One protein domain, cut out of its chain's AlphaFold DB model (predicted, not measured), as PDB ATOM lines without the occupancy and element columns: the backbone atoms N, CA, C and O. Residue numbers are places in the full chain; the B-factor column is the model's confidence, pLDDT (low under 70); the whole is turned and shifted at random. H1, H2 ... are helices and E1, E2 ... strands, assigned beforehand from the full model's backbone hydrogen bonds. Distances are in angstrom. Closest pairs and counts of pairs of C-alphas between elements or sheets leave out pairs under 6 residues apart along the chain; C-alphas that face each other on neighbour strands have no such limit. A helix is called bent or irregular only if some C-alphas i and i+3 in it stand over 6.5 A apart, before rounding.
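This is residues 11 to 108 of the 139 residues of an uncharacterized protein of bioreactor metagenome (UniProt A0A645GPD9). A long, narrow, strongly twisted ribbon of strands is built along E2, with E1 beside it on one side and the shorter E3 and E4 beside different parts of it on the other. Helix H1 lies off the ribbon on the E3 and E4 side, with loops, among them residues 99 to 102, running through the space between, while the small H2 sits away from H1. The printed part has 98 residues, with two named helices and four named strands, along the chain E1, E2, E3, H1, H2 and E4; the sheet is branched, with E2 the antiparallel neighbour of E1, of E3 and of E4, and the class is mixed, helices and strands, with 45 residues, under half, in named elements. The whole is compact by its radius of gyration of the C-alphas, 14.5 A, yet elongated, with spans of 49 by 30 by 29 A.

E1, residues 11 to 18, begins at C-alpha 11 (-75.854, 33.459, -103.572) and is 21.4 A long. E2, residues 28 to 37, is 27.1 A long and bends by 52 degrees at residue 34. E3, residues 43 to 47, is 13.2 A long. H1, residues 50 to 62, begins at C-alpha 50 (-82.697, 15.415, -97.809) and is 18.5 A long. H2, residues 78 to 82, is only just irregular: C-alphas 78 and 81 are 6.6 A apart. E4, residues 85 to 88, ends at C-alpha 88 (-67.064, 27.203, -86.255).

E1, E2 and E3 form a meander, each strand the antiparallel neighbour of the one before, in two hairpins. E1 and E2 run at 171 degrees, with N 13 and O 32 at 2.9 A and N 30 and O 16 at 2.8 A, within hydrogen-bond range. E3 lies on the other side of E2, beside residues 34 to 37, at 144 degrees, with N 46 and O 34 at 2.8 A. E4 lies on that same side, beside residues 28 to 31, antiparallel at 142 degrees, with N 85 and O 31 at 2.7 A. Residues 46 to 47 of E3 also pair, antiparallel, with residues 103 to 104. H1 and H2 are apart from each other, and neither is on the sheet. In H1 every O i to N i+4 pair is within hydrogen-bond range; in H2 0 of 1 is, and 1 of 2 O i to N i+3 pairs.

The two C-alphas farthest apart, those of Phe 23 and Gly 40, are 49.9 A apart. The printed part has no cut. The link from H1 to H2 is long, 15 residues, and residues 89 to 108 hold no named element. The mean pLDDT of the printed part is 71.0; it is under 70 at residues 56 to 84, 89 and 91 to 97.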
ATOM      1  N   PHE A  11     -75.377  32.432-104.479       90.75
ATOM      2  CA  PHE A  11     -75.854  33.459-103.572       90.75
ATOM      3  C   PHE A  11     -76.218  32.809-102.248       90.75
ATOM      4  O   PHE A  11     -76.992  31.851-102.192       90.75
ATOM      5  N   GLY A  12     -75.641  33.338-101.181       88.25
ATOM      6  CA  GLY A  12     -75.943  32.928 -99.826       88.25
ATOM      7  C   GLY A  12     -75.801  34.096 -98.870       88.25
ATOM      8  O   GLY A  12     -75.119  35.081 -99.163       88.25
ATOM      9  N   HIS A  13     -76.440  33.974 -97.717       87.94
ATOM     10  CA  HIS A  13     -76.400  34.971 -96.662       87.94
ATOM     11  C   HIS A  13     -76.042  34.342 -95.321       87.94
ATOM     12  O   HIS A  13     -76.309  33.173 -95.043       87.94
ATOM     13  N   ILE A  14     -75.448  35.155 -94.455       87.25
ATOM     14  CA  ILE A  14     -75.213  34.796 -93.061       87.25
ATOM     15  C   ILE A  14     -76.516  35.029 -92.300       87.25
ATOM     16  O   ILE A  14     -77.023  36.147 -92.251       87.25
ATOM     17  N   THR A  15     -77.066  33.974 -91.711       83.19
ATOM     18  CA  THR A  15     -78.321  34.021 -90.952       83.19
ATOM     19  C   THR A  15     -78.089  34.435 -89.510       83.19
ATOM     20  O   THR A  15     -78.910  35.135 -88.919       83.19
ATOM     21  N   LYS A  16     -76.970  34.004 -88.924       82.94
ATOM     22  CA  LYS A  16     -76.647  34.279 -87.529       82.94
ATOM     23  C   LYS A  16     -75.150  34.285 -87.311       82.94
ATOM     24  O   LYS A  16     -74.425  33.448 -87.833       82.94
ATOM     25  N   VAL A  17     -74.700  35.193 -86.456       86.06
ATOM     26  CA  VAL A  17     -73.319  35.226 -85.978       86.06
ATOM     27  C   VAL A  17     -73.340  35.132 -84.463       86.06
ATOM     28  O   VAL A  17     -74.029  35.897 -83.789       86.06
ATOM     29  N   LYS A  18     -72.581  34.187 -83.915       84.88
ATOM     30  CA  LYS A  18     -72.277  34.098 -82.488       84.88
ATOM     31  C   LYS A  18     -70.796  34.438 -82.306       84.88
ATOM     32  O   LYS A  18     -69.940  33.672 -82.755       84.88
ATOM     33  N   PRO A  19     -70.473  35.574 -81.668       85.00
ATOM     34  CA  PRO A  19     -69.088  35.958 -81.426       85.00
ATOM     35  C   PRO A  19     -68.397  34.969 -80.472       85.00
ATOM     36  O   PRO A  19     -69.082  34.222 -79.759       85.00
ATOM     37  N   PRO A  20     -67.052  34.957 -80.434       85.44
ATOM     38  CA  PRO A  20     -66.325  34.141 -79.468       85.44
ATOM     39  C   PRO A  20     -66.700  34.560 -78.040       85.44
ATOM     40  O   PRO A  20     -66.937  35.738 -77.766       85.44
ATOM     41  N   ARG A  21     -66.779  33.594 -77.121       83.25
ATOM     42  CA  ARG A  21     -67.103  33.840 -75.705       83.25
ATOM     43  C   ARG A  21     -65.914  33.484 -74.817       83.25
ATOM     44  O   ARG A  21     -65.037  32.721 -75.221       83.25
ATOM     45  N   SER A  22     -65.916  34.000 -73.587       83.88
ATOM     46  CA  SER A  22     -64.946  33.634 -72.549       83.88
ATOM     47  C   SER A  22     -64.825  32.108 -72.406       83.88
ATOM     48  O   SER A  22     -65.776  31.377 -72.696       83.88
ATOM     49  N   PHE A  23     -63.665  31.642 -71.931       76.44
ATOM     50  CA  PHE A  23     -63.317  30.219 -71.761       76.44
ATOM     51  C   PHE A  23     -63.052  29.438 -73.062       76.44
ATOM     52  O   PHE A  23     -63.423  28.274 -73.176       76.44
ATOM     53  N   GLY A  24     -62.412  30.062 -74.059       70.62
ATOM     54  CA  GLY A  24     -61.957  29.354 -75.268       70.62
ATOM     55  C   GLY A  24     -63.087  28.870 -76.183       70.62
ATOM     56  O   GLY A  24     -62.864  28.038 -77.061       70.62
ATOM     57  N   ARG A  25     -64.307  29.389 -75.996       79.69
ATOM     58  CA  ARG A  25     -65.464  29.055 -76.829       79.69
ATOM     59  C   ARG A  25     -65.372  29.824 -78.139       79.69
ATOM     60  O   ARG A  25     -65.488  31.050 -78.166       79.69
ATOM     61  N   SER A  26     -65.161  29.084 -79.215       77.94
ATOM     62  CA  SER A  26     -65.015  29.636 -80.557       77.94
ATOM     63  C   SER A  26     -66.306  30.276 -81.059       77.94
ATOM     64  O   SER A  26     -67.397  29.965 -80.581       77.94
ATOM     65  N   SER A  27     -66.166  31.199 -82.008       80.88
ATOM     66  CA  SER A  27     -67.303  31.792 -82.703       80.88
ATOM     67  C   SER A  27     -68.038  30.758 -83.547       80.88
ATOM     68  O   SER A  27     -67.485  29.726 -83.925       80.88
ATOM     69  N   GLU A  28     -69.289  31.062 -83.862       80.12
ATOM     70  CA  GLU A  28     -70.111  30.273 -84.769       80.12
ATOM     71  C   GLU A  28     -70.788  31.206 -85.771       80.12
ATOM     72  O   GLU A  28     -71.274  32.276 -85.401       80.12
ATOM     73  N   ILE A  29     -70.837  30.799 -87.031       80.56
ATOM     74  CA  ILE A  29     -71.568  31.484 -88.092       80.56
ATOM     75  C   ILE A  29     -72.555  30.487 -88.677       80.56
ATOM     76  O   ILE A  29     -72.185  29.374 -89.036       80.56
ATOM     77  N   GLU A  30     -73.810  30.888 -88.767       79.62
ATOM     78  CA  GLU A  30     -74.842  30.171 -89.501       79.62
ATOM     79  C   GLU A  30     -74.989  30.868 -90.861       79.62
ATOM     80  O   GLU A  30     -75.133  32.090 -90.934       79.62
ATOM     81  N   MET A  31     -74.887  30.105 -91.944       79.31
ATOM     82  CA  MET A  31     -74.935  30.590 -93.321       79.31
ATOM     83  C   MET A  31     -75.923  29.756 -94.121       79.31
ATOM     84  O   MET A  31     -75.892  28.533 -94.062       79.31
ATOM     85  N   ARG A  32     -76.758  30.391 -94.937       81.38
ATOM     86  CA  ARG A  32     -77.620  29.702 -95.896       81.38
ATOM     87  C   ARG A  32     -77.167  30.006 -97.314       81.38
ATOM     88  O   ARG A  32     -76.787  31.132 -97.616       81.38
ATOM     89  N   ILE A  33     -77.218  28.990 -98.166       85.69
ATOM     90  CA  ILE A  33     -77.137  29.153 -99.614       85.69
ATOM     91  C   ILE A  33     -78.573  29.214-100.129       85.69
ATOM     92  O   ILE A  33     -79.341  28.295 -99.860       85.69
ATOM     93  N   ASP A  34     -78.916  30.286-100.836       87.38
ATOM     94  CA  ASP A  34     -80.281  30.547-101.297       87.38
ATOM     95  C   ASP A  34     -80.475  30.166-102.752       87.38
ATOM     96  O   ASP A  34     -81.550  29.716-103.140       87.38
ATOM     97  N   SER A  35     -79.458  30.384-103.588       90.12
ATOM     98  CA  SER A  35     -79.572  30.111-105.014       90.12
ATOM     99  C   SER A  35     -78.231  29.958-105.718       90.12
ATOM    100  O   SER A  35     -77.187  30.392-105.232       90.12
ATOM    101  N   VAL A  36     -78.279  29.341-106.893       91.75
ATOM    102  CA  VAL A  36     -77.150  29.192-107.810       91.75
ATOM    103  C   VAL A  36     -77.486  29.836-109.149       91.75
ATOM    104  O   VAL A  36     -78.584  29.662-109.682       91.75
ATOM    105  N   GLU A  37     -76.545  30.601-109.689       91.81
ATOM    106  CA  GLU A  37     -76.624  31.112-111.051       91.81
ATOM    107  C   GLU A  37     -76.394  29.959-112.028       91.81
ATOM    108  O   GLU A  37     -75.428  29.204-111.908       91.81
ATOM    109  N   VAL A  38     -77.298  29.808-112.988       90.94
ATOM    110  CA  VAL A  38     -77.202  28.779-114.027       90.94
ATOM    111  C   VAL A  38     -76.961  29.433-115.381       90.94
ATOM    112  O   VAL A  38     -76.954  30.656-115.508       90.94
ATOM    113  N   LEU A  39     -76.739  28.626-116.417       87.75
ATOM    114  CA  LEU A  39     -76.578  29.138-117.773       87.75
ATOM    115  C   LEU A  39     -77.787  29.983-118.207       87.75
ATOM    116  O   LEU A  39     -78.942  29.578-118.069       87.75
ATOM    117  N   GLY A  40     -77.492  31.141-118.802       83.12
ATOM    118  CA  GLY A  40     -78.496  32.121-119.214       83.12
ATOM    119  C   GLY A  40     -78.848  33.113-118.095       83.12
ATOM    120  O   GLY A  40     -78.102  33.251-117.133       83.12
ATOM    121  N   PRO A  41     -79.971  33.839-118.207       80.62
ATOM    122  CA  PRO A  41     -80.380  34.854-117.232       80.62
ATOM    123  C   PRO A  41     -81.147  34.255-116.035       80.62
ATOM    124  O   PRO A  41     -82.074  34.875-115.521       80.62
ATOM    125  N   SER A  42     -80.840  33.018-115.637       85.75
ATOM    126  CA  SER A  42     -81.632  32.256-114.663       85.75
ATOM    127  C   SER A  42     -80.868  32.011-113.365       85.75
ATOM    128  O   SER A  42     -79.671  31.728-113.359       85.75
ATOM    129  N   VAL A  43     -81.596  32.078-112.255       90.25
ATOM    130  CA  VAL A  43     -81.102  31.791-110.907       90.25
ATOM    131  C   VAL A  43     -82.030  30.750-110.296       90.25
ATOM    132  O   VAL A  43     -83.246  30.938-110.284       90.25
ATOM    133  N   VAL A  44     -81.467  29.636-109.829       90.81
ATOM    134  CA  VAL A  44     -82.242  28.510-109.296       90.81
ATOM    135  C   VAL A  44     -82.170  28.517-107.773       90.81
ATOM    136  O   VAL A  44     -81.060  28.469-107.236       90.81
ATOM    137  N   PRO A  45     -83.313  28.557-107.065       90.00
ATOM    138  CA  PRO A  45     -83.329  28.500-105.613       90.00
ATOM    139  C   PRO A  45     -82.927  27.111-105.114       90.00
ATOM    140  O   PRO A  45     -83.365  26.082-105.641       90.00
ATOM    141  N   VAL A  46     -82.111  27.083-104.066       88.19
ATOM    142  CA  VAL A  46     -81.610  25.856-103.444       88.19
ATOM    143  C   VAL A  46     -81.749  25.903-101.923       88.19
ATOM    144  O   VAL A  46     -81.878  26.965-101.321       88.19
ATOM    145  N   ASN A  47     -81.736  24.736-101.289       82.62
ATOM    146  CA  ASN A  47     -81.759  24.563 -99.845       82.62
ATOM    147  C   ASN A  47     -80.928  23.341 -99.417       82.62
ATOM    148  O   ASN A  47     -80.393  22.595-100.237       82.62
ATOM    149  N   LEU A  48     -80.819  23.122 -98.105       76.56
ATOM    150  CA  LEU A  48     -80.237  21.904 -97.546       76.56
ATOM    151  C   LEU A  48     -81.317  20.819 -97.397       76.56
ATOM    152  O   LEU A  48     -81.788  20.534 -96.296       76.56
ATOM    153  N   GLY A  49     -81.736  20.252 -98.527       74.50
ATOM    154  CA  GLY A  49     -82.729  19.179 -98.576       74.50
ATOM    155  C   GLY A  49     -82.180  17.800 -98.187       74.50
ATOM    156  O   GLY A  49     -80.992  17.618 -97.907       74.50
ATOM    157  N   GLU A  50     -83.054  16.793 -98.176       76.62
ATOM    158  CA  GLU A  50     -82.697  15.415 -97.809       76.62
ATOM    159  C   GLU A  50     -81.645  14.799 -98.737       76.62
ATOM    160  O   GLU A  50     -80.766  14.076 -98.271       76.62
ATOM    161  N   ALA A  51     -81.702  15.091-100.041       75.62
ATOM    162  CA  ALA A  51     -80.740  14.549-100.999       75.62
ATOM    163  C   ALA A  51     -79.336  15.118-100.758       75.62
ATOM    164  O   ALA A  51     -78.351  14.385-100.818       75.62
ATOM    165  N   ALA A  52     -79.252  16.405-100.410       75.00
ATOM    166  CA  ALA A  52     -77.994  17.050-100.052       75.00
ATOM    167  C   ALA A  52     -77.396  16.447 -98.771       75.00
ATOM    168  O   ALA A  52     -76.196  16.198 -98.717       75.00
ATOM    169  N   LYS A  53     -78.230  16.136 -97.771       71.12
ATOM    170  CA  LYS A  53     -77.787  15.452 -96.544       71.12
ATOM    171  C   LYS A  53     -77.267  14.047 -96.815       71.12
ATOM    172  O   LYS A  53     -76.198  13.698 -96.333       71.12
ATOM    173  N   LYS A  54     -77.978  13.266 -97.628       73.19
ATOM    174  CA  LYS A  54     -77.529  11.923 -98.019       73.19
ATOM    175  C   LYS A  54     -76.197  11.975 -98.766       73.19
ATOM    176  O   LYS A  54     -75.314  11.182 -98.475       73.19
ATOM    177  N   ALA A  55     -76.025  12.931 -99.682       70.94
ATOM    178  CA  ALA A  55     -74.756  13.129-100.381       70.94
ATOM    179  C   ALA A  55     -73.616  13.495 -99.412       70.94
ATOM    180  O   ALA A  55     -72.534  12.925 -99.509       70.94
ATOM    181  N   MET A  56     -73.878  14.371 -98.433       69.69
ATOM    182  CA  MET A  56     -72.916  14.690 -97.368       69.69
ATOM    183  C   MET A  56     -72.536  13.467 -96.534       69.69
ATOM    184  O   MET A  56     -71.363  13.285 -96.227       69.69
ATOM    185  N   GLU A  57     -73.513  12.648 -96.144       64.81
ATOM    186  CA  GLU A  57     -73.284  11.439 -95.348       64.81
ATOM    187  C   GLU A  57     -72.436  10.423 -96.117       64.81
ATOM    188  O   GLU A  57     -71.443   9.927 -95.581       64.81
ATOM    189  N   VAL A  58     -72.767  10.171 -97.387       67.12
ATOM    190  CA  VAL A  58     -72.004   9.271 -98.265       67.12
ATOM    191  C   VAL A  58     -70.560   9.748 -98.407       67.12
ATOM    192  O   VAL A  58     -69.634   8.967 -98.189       67.12
ATOM    193  N   ASP A  59     -70.352  11.035 -98.675       61.56
ATOM    194  CA  ASP A  59     -69.000  11.580 -98.804       61.56
ATOM    195  C   ASP A  59     -68.244  11.609 -97.485       61.56
ATOM    196  O   ASP A  59     -67.042  11.361 -97.468       61.56
ATOM    197  N   SER A  60     -68.922  11.832 -96.359       56.88
ATOM    198  CA  SER A  60     -68.293  11.724 -95.042       56.88
ATOM    199  C   SER A  60     -67.860  10.289 -94.709       56.88
ATOM    200  O   SER A  60     -66.887  10.102 -93.978       56.88
ATOM    201  N   GLY A  61     -68.543   9.283 -95.270       49.75
ATOM    202  CA  GLY A  61     -68.199   7.868 -95.133       49.75
ATOM    203  C   GLY A  61     -67.053   7.414 -96.043       49.75
ATOM    204  O   GLY A  61     -66.285   6.538 -95.654       49.75
ATOM    205  N   ILE A  62     -66.910   8.014 -97.230       45.62
ATOM    206  CA  ILE A  62     -65.850   7.687 -98.203       45.62
ATOM    207  C   ILE A  62     -64.583   8.529 -97.968       45.62
ATOM    208  O   ILE A  62     -63.463   8.032 -98.084       45.62
ATOM    209  N   ILE A  63     -64.740   9.794 -97.578       42.53
ATOM    210  CA  ILE A  63     -63.666  10.764 -97.351       42.53
ATOM    211  C   ILE A  63     -63.490  10.922 -95.838       42.53
ATOM    212  O   ILE A  63     -63.923  11.905 -95.238       42.53
ATOM    213  N   GLY A  64     -62.852   9.936 -95.206       43.00
ATOM    214  CA  GLY A  64     -62.743   9.780 -93.749       43.00
ATOM    215  C   GLY A  64     -62.082  10.902 -92.922       43.00
ATOM    216  O   GLY A  64     -61.642  10.617 -91.814       43.00
ATOM    217  N   ALA A  65     -61.987  12.155 -93.380       45.88
ATOM    218  CA  ALA A  65     -61.549  13.281 -92.539       45.88
ATOM    219  C   ALA A  65     -61.797  14.699 -93.099       45.88
ATOM    220  O   ALA A  65     -61.540  15.654 -92.369       45.88
ATOM    221  N   ALA A  66     -62.260  14.899 -94.341       40.09
ATOM    222  CA  ALA A  66     -62.277  16.244 -94.954       40.09
ATOM    223  C   ALA A  66     -63.618  17.000 -94.840       40.09
ATOM    224  O   ALA A  66     -63.724  18.142 -95.275       40.09
ATOM    225  N   GLY A  67     -64.635  16.387 -94.227       44.38
ATOM    226  CA  GLY A  67     -65.974  16.966 -94.053       44.38
ATOM    227  C   GLY A  67     -66.328  17.354 -92.615       44.38
ATOM    228  O   GLY A  67     -67.466  17.718 -92.349       44.38
ATOM    229  N   ALA A  68     -65.400  17.287 -91.656       42.25
ATOM    230  CA  ALA A  68     -65.700  17.561 -90.241       42.25
ATOM    231  C   ALA A  68     -65.901  19.056 -89.905       42.25
ATOM    232  O   ALA A  68     -66.207  19.391 -88.763       42.25
ATOM    233  N   SER A  69     -65.847  19.928 -90.915       46.34
ATOM    234  CA  SER A  69     -66.432  21.274 -90.867       46.34
ATOM    235  C   SER A  69     -67.948  21.278 -90.743       46.34
ATOM    236  O   SER A  69     -68.556  22.265 -90.337       46.34
ATOM    237  N   PHE A  70     -68.572  20.141 -91.052       50.03
ATOM    238  CA  PHE A  70     -69.948  19.823 -90.711       50.03
ATOM    239  C   PHE A  70     -70.087  19.359 -89.254       50.03
ATOM    240  O   PHE A  70     -70.955  18.545 -88.941       50.03
ATOM    241  N   GLY A  71     -69.336  19.941 -88.311       43.84
ATOM    242  CA  GLY A  71     -69.633  19.885 -86.872       43.84
ATOM    243  C   GLY A  71     -70.940  20.605 -86.487       43.84
ATOM    244  O   GLY A  71     -71.020  21.224 -85.417       43.84
ATOM    245  N   GLY A  72     -71.945  20.566 -87.371       40.25
ATOM    246  CA  GLY A  72     -73.155  21.363 -87.293       40.25
ATOM    247  C   GLY A  72     -74.217  21.188 -88.387       40.25
ATOM    248  O   GLY A  72     -75.221  21.881 -88.290       40.25
ATOM    249  N   ALA A  73     -74.121  20.248 -89.345       44.50
ATOM    250  CA  ALA A  73     -75.371  19.774 -89.982       44.50
ATOM    251  C   ALA A  73     -76.271  19.042 -88.960       44.50
ATOM    252  O   ALA A  73     -77.478  18.914 -89.156       44.50
ATOM    253  N   LEU A  74     -75.684  18.611 -87.836       47.12
ATOM    254  CA  LEU A  74     -76.313  17.798 -86.797       47.12
ATOM    255  C   LEU A  74     -76.831  18.565 -85.565       47.12
ATOM    256  O   LEU A  74     -77.225  17.926 -84.597       47.12
ATOM    257  N   LEU A  75     -76.853  19.906 -85.544       46.84
ATOM    258  CA  LEU A  75     -77.118  20.631 -84.283       46.84
ATOM    259  C   LEU A  75     -78.098  21.801 -84.354       46.84
ATOM    260  O   LEU A  75     -78.099  22.660 -83.477       46.84
ATOM    261  N   LEU A  76     -78.987  21.815 -85.342       49.94
ATOM    262  CA  LEU A  76     -80.089  22.777 -85.360       49.94
ATOM    263  C   LEU A  76     -81.446  22.163 -84.939       49.94
ATOM    264  O   LEU A  76     -82.490  22.798 -85.079       49.94
ATOM    265  N   GLY A  77     -81.452  20.946 -84.376       40.41
ATOM    266  CA  GLY A  77     -82.681  20.264 -83.944       40.41
ATOM    267  C   GLY A  77     -83.650  19.975 -85.108       40.41
ATOM    268  O   GLY A  77     -83.279  20.154 -86.269       40.41
ATOM    269  N   PRO A  78     -84.901  19.552 -84.846       43.62
ATOM    270  CA  PRO A  78     -85.903  19.307 -85.895       43.62
ATOM    271  C   PRO A  78     -86.205  20.547 -86.765       43.62
ATOM    272  O   PRO A  78     -86.615  20.412 -87.911       43.62
ATOM    273  N   VAL A  79     -85.925  21.756 -86.264       45.75
ATOM    274  CA  VAL A  79     -86.073  23.039 -86.989       45.75
ATOM    275  C   VAL A  79     -84.859  23.340 -87.889       45.75
ATOM    276  O   VAL A  79     -84.881  24.206 -88.761       45.75
ATOM    277  N   GLY A  80     -83.786  22.578 -87.718       42.06
ATOM    278  CA  GLY A  80     -82.503  22.754 -88.370       42.06
ATOM    279  C   GLY A  80     -82.411  22.383 -89.829       42.06
ATOM    280  O   GLY A  80     -81.488  22.808 -90.517       42.06
ATOM    281  N   LEU A  81     -83.400  21.641 -90.312       48.38
ATOM    282  CA  LEU A  81     -83.605  21.369 -91.730       48.38
ATOM    283  C   LEU A  81     -83.784  22.656 -92.545       48.38
ATOM    284  O   LEU A  81     -83.398  22.699 -93.706       48.38
ATOM    285  N   ALA A  82     -84.284  23.727 -91.925       52.22
ATOM    286  CA  ALA A  82     -84.421  25.010 -92.593       52.22
ATOM    287  C   ALA A  82     -83.131  25.848 -92.560       52.22
ATOM    288  O   ALA A  82     -83.006  26.764 -93.362       52.22
ATOM    289  N   GLY A  83     -82.197  25.601 -91.631       56.19
ATOM    290  CA  GLY A  83     -81.274  26.610 -91.082       56.19
ATOM    291  C   GLY A  83     -79.998  26.942 -91.865       56.19
ATOM    292  O   GLY A  83     -79.434  28.014 -91.653       56.19
ATOM    293  N   GLY A  84     -79.568  26.077 -92.785       68.00
ATOM    294  CA  GLY A  84     -78.295  26.230 -93.499       68.00
ATOM    295  C   GLY A  84     -77.109  25.560 -92.788       68.00
ATOM    296  O   GLY A  84     -77.272  24.624 -92.010       68.00
ATOM    297  N   PHE A  85     -75.905  26.020 -93.100       75.00
ATOM    298  CA  PHE A  85     -74.612  25.509 -92.661       75.00
ATOM    299  C   PHE A  85     -74.131  26.218 -91.390       75.00
ATOM    300  O   PHE A  85     -74.186  27.443 -91.307       75.00
ATOM    301  N   LEU A  86     -73.611  25.462 -90.418       75.19
ATOM    302  CA  LEU A  86     -72.979  25.999 -89.207       75.19
ATOM    303  C   LEU A  86     -71.455  25.867 -89.311       75.19
ATOM    304  O   LEU A  86     -70.931  24.762 -89.397       75.19
ATOM    305  N   ILE A  87     -70.763  26.999 -89.248       76.44
ATOM    306  CA  ILE A  87     -69.314  27.148 -89.376       76.44
ATOM    307  C   ILE A  87     -68.739  27.574 -88.026       76.44
ATOM    308  O   ILE A  87     -69.150  28.595 -87.473       76.44
ATOM    309  N   ARG A  88     -67.770  26.824 -87.489       76.00
ATOM    310  CA  ARG A  88     -67.064  27.203 -86.255       76.00
ATOM    311  C   ARG A  88     -65.813  28.014 -86.582       76.00
ATOM    312  O   ARG A  88     -65.060  27.686 -87.489       76.00
ATOM    313  N   GLY A  89     -65.550  29.071 -85.820       69.94
ATOM    314  CA  GLY A  89     -64.427  29.976 -86.083       69.94
ATOM    315  C   GLY A  89     -63.043  29.372 -85.845       69.94
ATOM    316  O   GLY A  89     -62.057  29.916 -86.323       69.94
ATOM    317  N   ASN A  90     -62.949  28.263 -85.111       70.62
ATOM    318  CA  ASN A  90     -61.703  27.519 -84.901       70.62
ATOM    319  C   ASN A  90     -61.607  26.260 -85.773       70.62
ATOM    320  O   ASN A  90     -60.776  25.391 -85.497       70.62
ATOM    321  N   ASP A  91     -62.480  26.131 -86.770       67.44
ATOM    322  CA  ASP A  91     -62.555  24.923 -87.566       67.44
ATOM    323  C   ASP A  91     -61.346  24.793 -88.497       67.44
ATOM    324  O   ASP A  91     -61.148  25.585 -89.417       67.44
ATOM    325  N   LYS A  92     -60.512  23.778 -88.250       59.16
ATOM    326  CA  LYS A  92     -59.325  23.484 -89.069       59.16
ATOM    327  C   LYS A  92     -59.669  22.762 -90.372       59.16
ATOM    328  O   LYS A  92     -58.785  22.590 -91.215       59.16
ATOM    329  N   GLN A  93     -60.914  22.315 -90.510       59.69
ATOM    330  CA  GLN A  93     -61.374  21.504 -91.627       59.69
ATOM    331  C   GLN A  93     -61.982  22.359 -92.743       59.69
ATOM    332  O   GLN A  93     -62.115  21.876 -93.864       59.69
ATOM    333  N   LEU A  94     -62.316  23.635 -92.488       66.19
ATOM    334  CA  LEU A  94     -62.809  24.566 -93.512       66.19
ATOM    335  C   LEU A  94     -61.643  25.103 -94.335       66.19
ATOM    336  O   LEU A  94     -61.224  26.253 -94.209       66.19
ATOM    337  N   LYS A  95     -61.092  24.235 -95.176       65.00
ATOM    338  CA  LYS A  95     -60.033  24.586 -96.120       65.00
ATOM    339  C   LYS A  95     -60.632  24.959 -97.470       65.00
ATOM    340  O   LYS A  95     -61.762  24.586 -97.798       65.00
ATOM    341  N   ALA A  96     -59.859  25.684 -98.275       68.69
ATOM    342  CA  ALA A  96     -60.202  25.883 -99.678       68.69
ATOM    343  C   ALA A  96     -60.427  24.516-100.349       68.69
ATOM    344  O   ALA A  96     -59.638  23.596-100.144       68.69
ATOM    345  N   GLY A  97     -61.518  24.387-101.105       69.25
ATOM    346  CA  GLY A  97     -61.934  23.114-101.702       69.25
ATOM    347  C   GLY A  97     -62.914  22.288-100.860       69.25
ATOM    348  O   GLY A  97     -63.314  21.221-101.307       69.25
ATOM    349  N   THR A  98     -63.345  22.765 -99.685       71.94
ATOM    350  CA  THR A  98     -64.435  22.106 -98.941       71.94
ATOM    351  C   THR A  98     -65.718  22.116 -99.776       71.94
ATOM    352  O   THR A  98     -66.177  23.181-100.199       71.94
ATOM    353  N   ALA A  99     -66.300  20.939-100.001       74.12
ATOM    354  CA  ALA A  99     -67.534  20.789-100.759       74.12
ATOM    355  C   ALA A  99     -68.771  21.147 -99.917       74.12
ATOM    356  O   ALA A  99     -68.875  20.796 -98.740       74.12
ATOM    357  N   PHE A 100     -69.731  21.821-100.552       76.56
ATOM    358  CA  PHE A 100     -71.050  22.118 -99.998       76.56
ATOM    359  C   PHE A 100     -72.109  21.463-100.881       76.56
ATOM    360  O   PHE A 100     -72.091  21.639-102.099       76.56
ATOM    361  N   TYR A 101     -73.048  20.745-100.268       78.88
ATOM    362  CA  TYR A 101     -74.148  20.097-100.980       78.88
ATOM    363  C   TYR A 101     -75.436  20.861-100.735       78.88
ATOM    364  O   TYR A 101     -75.778  21.188 -99.598       78.88
ATOM    365  N   VAL A 102     -76.153  21.129-101.816       82.12
ATOM    366  CA  VAL A 102     -77.442  21.814-101.813       82.12
ATOM    367  C   VAL A 102     -78.360  21.125-102.810       82.12
ATOM    368  O   VAL A 102     -77.909  20.481-103.756       82.12
ATOM    369  N   GLN A 103     -79.654  21.243-102.574       82.94
ATOM    370  CA  GLN A 103     -80.706  20.664-103.389       82.94
ATOM    371  C   GLN A 103     -81.590  21.791-103.918       82.94
ATOM    372  O   GLN A 103     -81.812  22.774-103.222       82.94
ATOM    373  N   THR A 104     -82.108  21.665-105.135       87.81
ATOM    374  CA  THR A 104     -83.124  22.592-105.651       87.81
ATOM    375  C   THR A 104     -84.378  22.537-104.784       87.81
ATOM    376  O   THR A 104     -84.820  21.443-104.430       87.81
ATOM    377  N   VAL A 105     -84.955  23.697-104.460       85.31
ATOM    378  CA  VAL A 105     -86.165  23.763-103.619       85.31
ATOM    379  C   VAL A 105     -87.332  23.045-104.295       85.31
ATOM    380  O   VAL A 105     -87.967  22.205-103.671       85.31
ATOM    381  N   ASP A 106     -87.531  23.321-105.584       84.12
ATOM    382  CA  ASP A 106     -88.583  22.750-106.422       84.12
ATOM    383  C   ASP A 106     -88.041  22.427-107.823       84.12
ATOM    384  O   ASP A 106     -86.908  22.777-108.176       84.12
ATOM    385  N   SER A 107     -88.857  21.766-108.649       86.12
ATOM    386  CA  SER A 107     -88.549  21.563-110.065       86.12
ATOM    387  C   SER A 107     -88.453  22.904-110.800       86.12
ATOM    388  O   SER A 107     -89.397  23.689-110.805       86.12
ATOM    389  N   ALA A 108     -87.324  23.144-111.468       82.94
ATOM    390  CA  ALA A 108     -87.084  24.352-112.250       82.94
ATOM    391  C   ALA A 108     -86.816  24.002-113.720       82.94
ATOM    392  O   ALA A 108     -85.995  23.134-114.021       82.94
TER     393      ALA A 108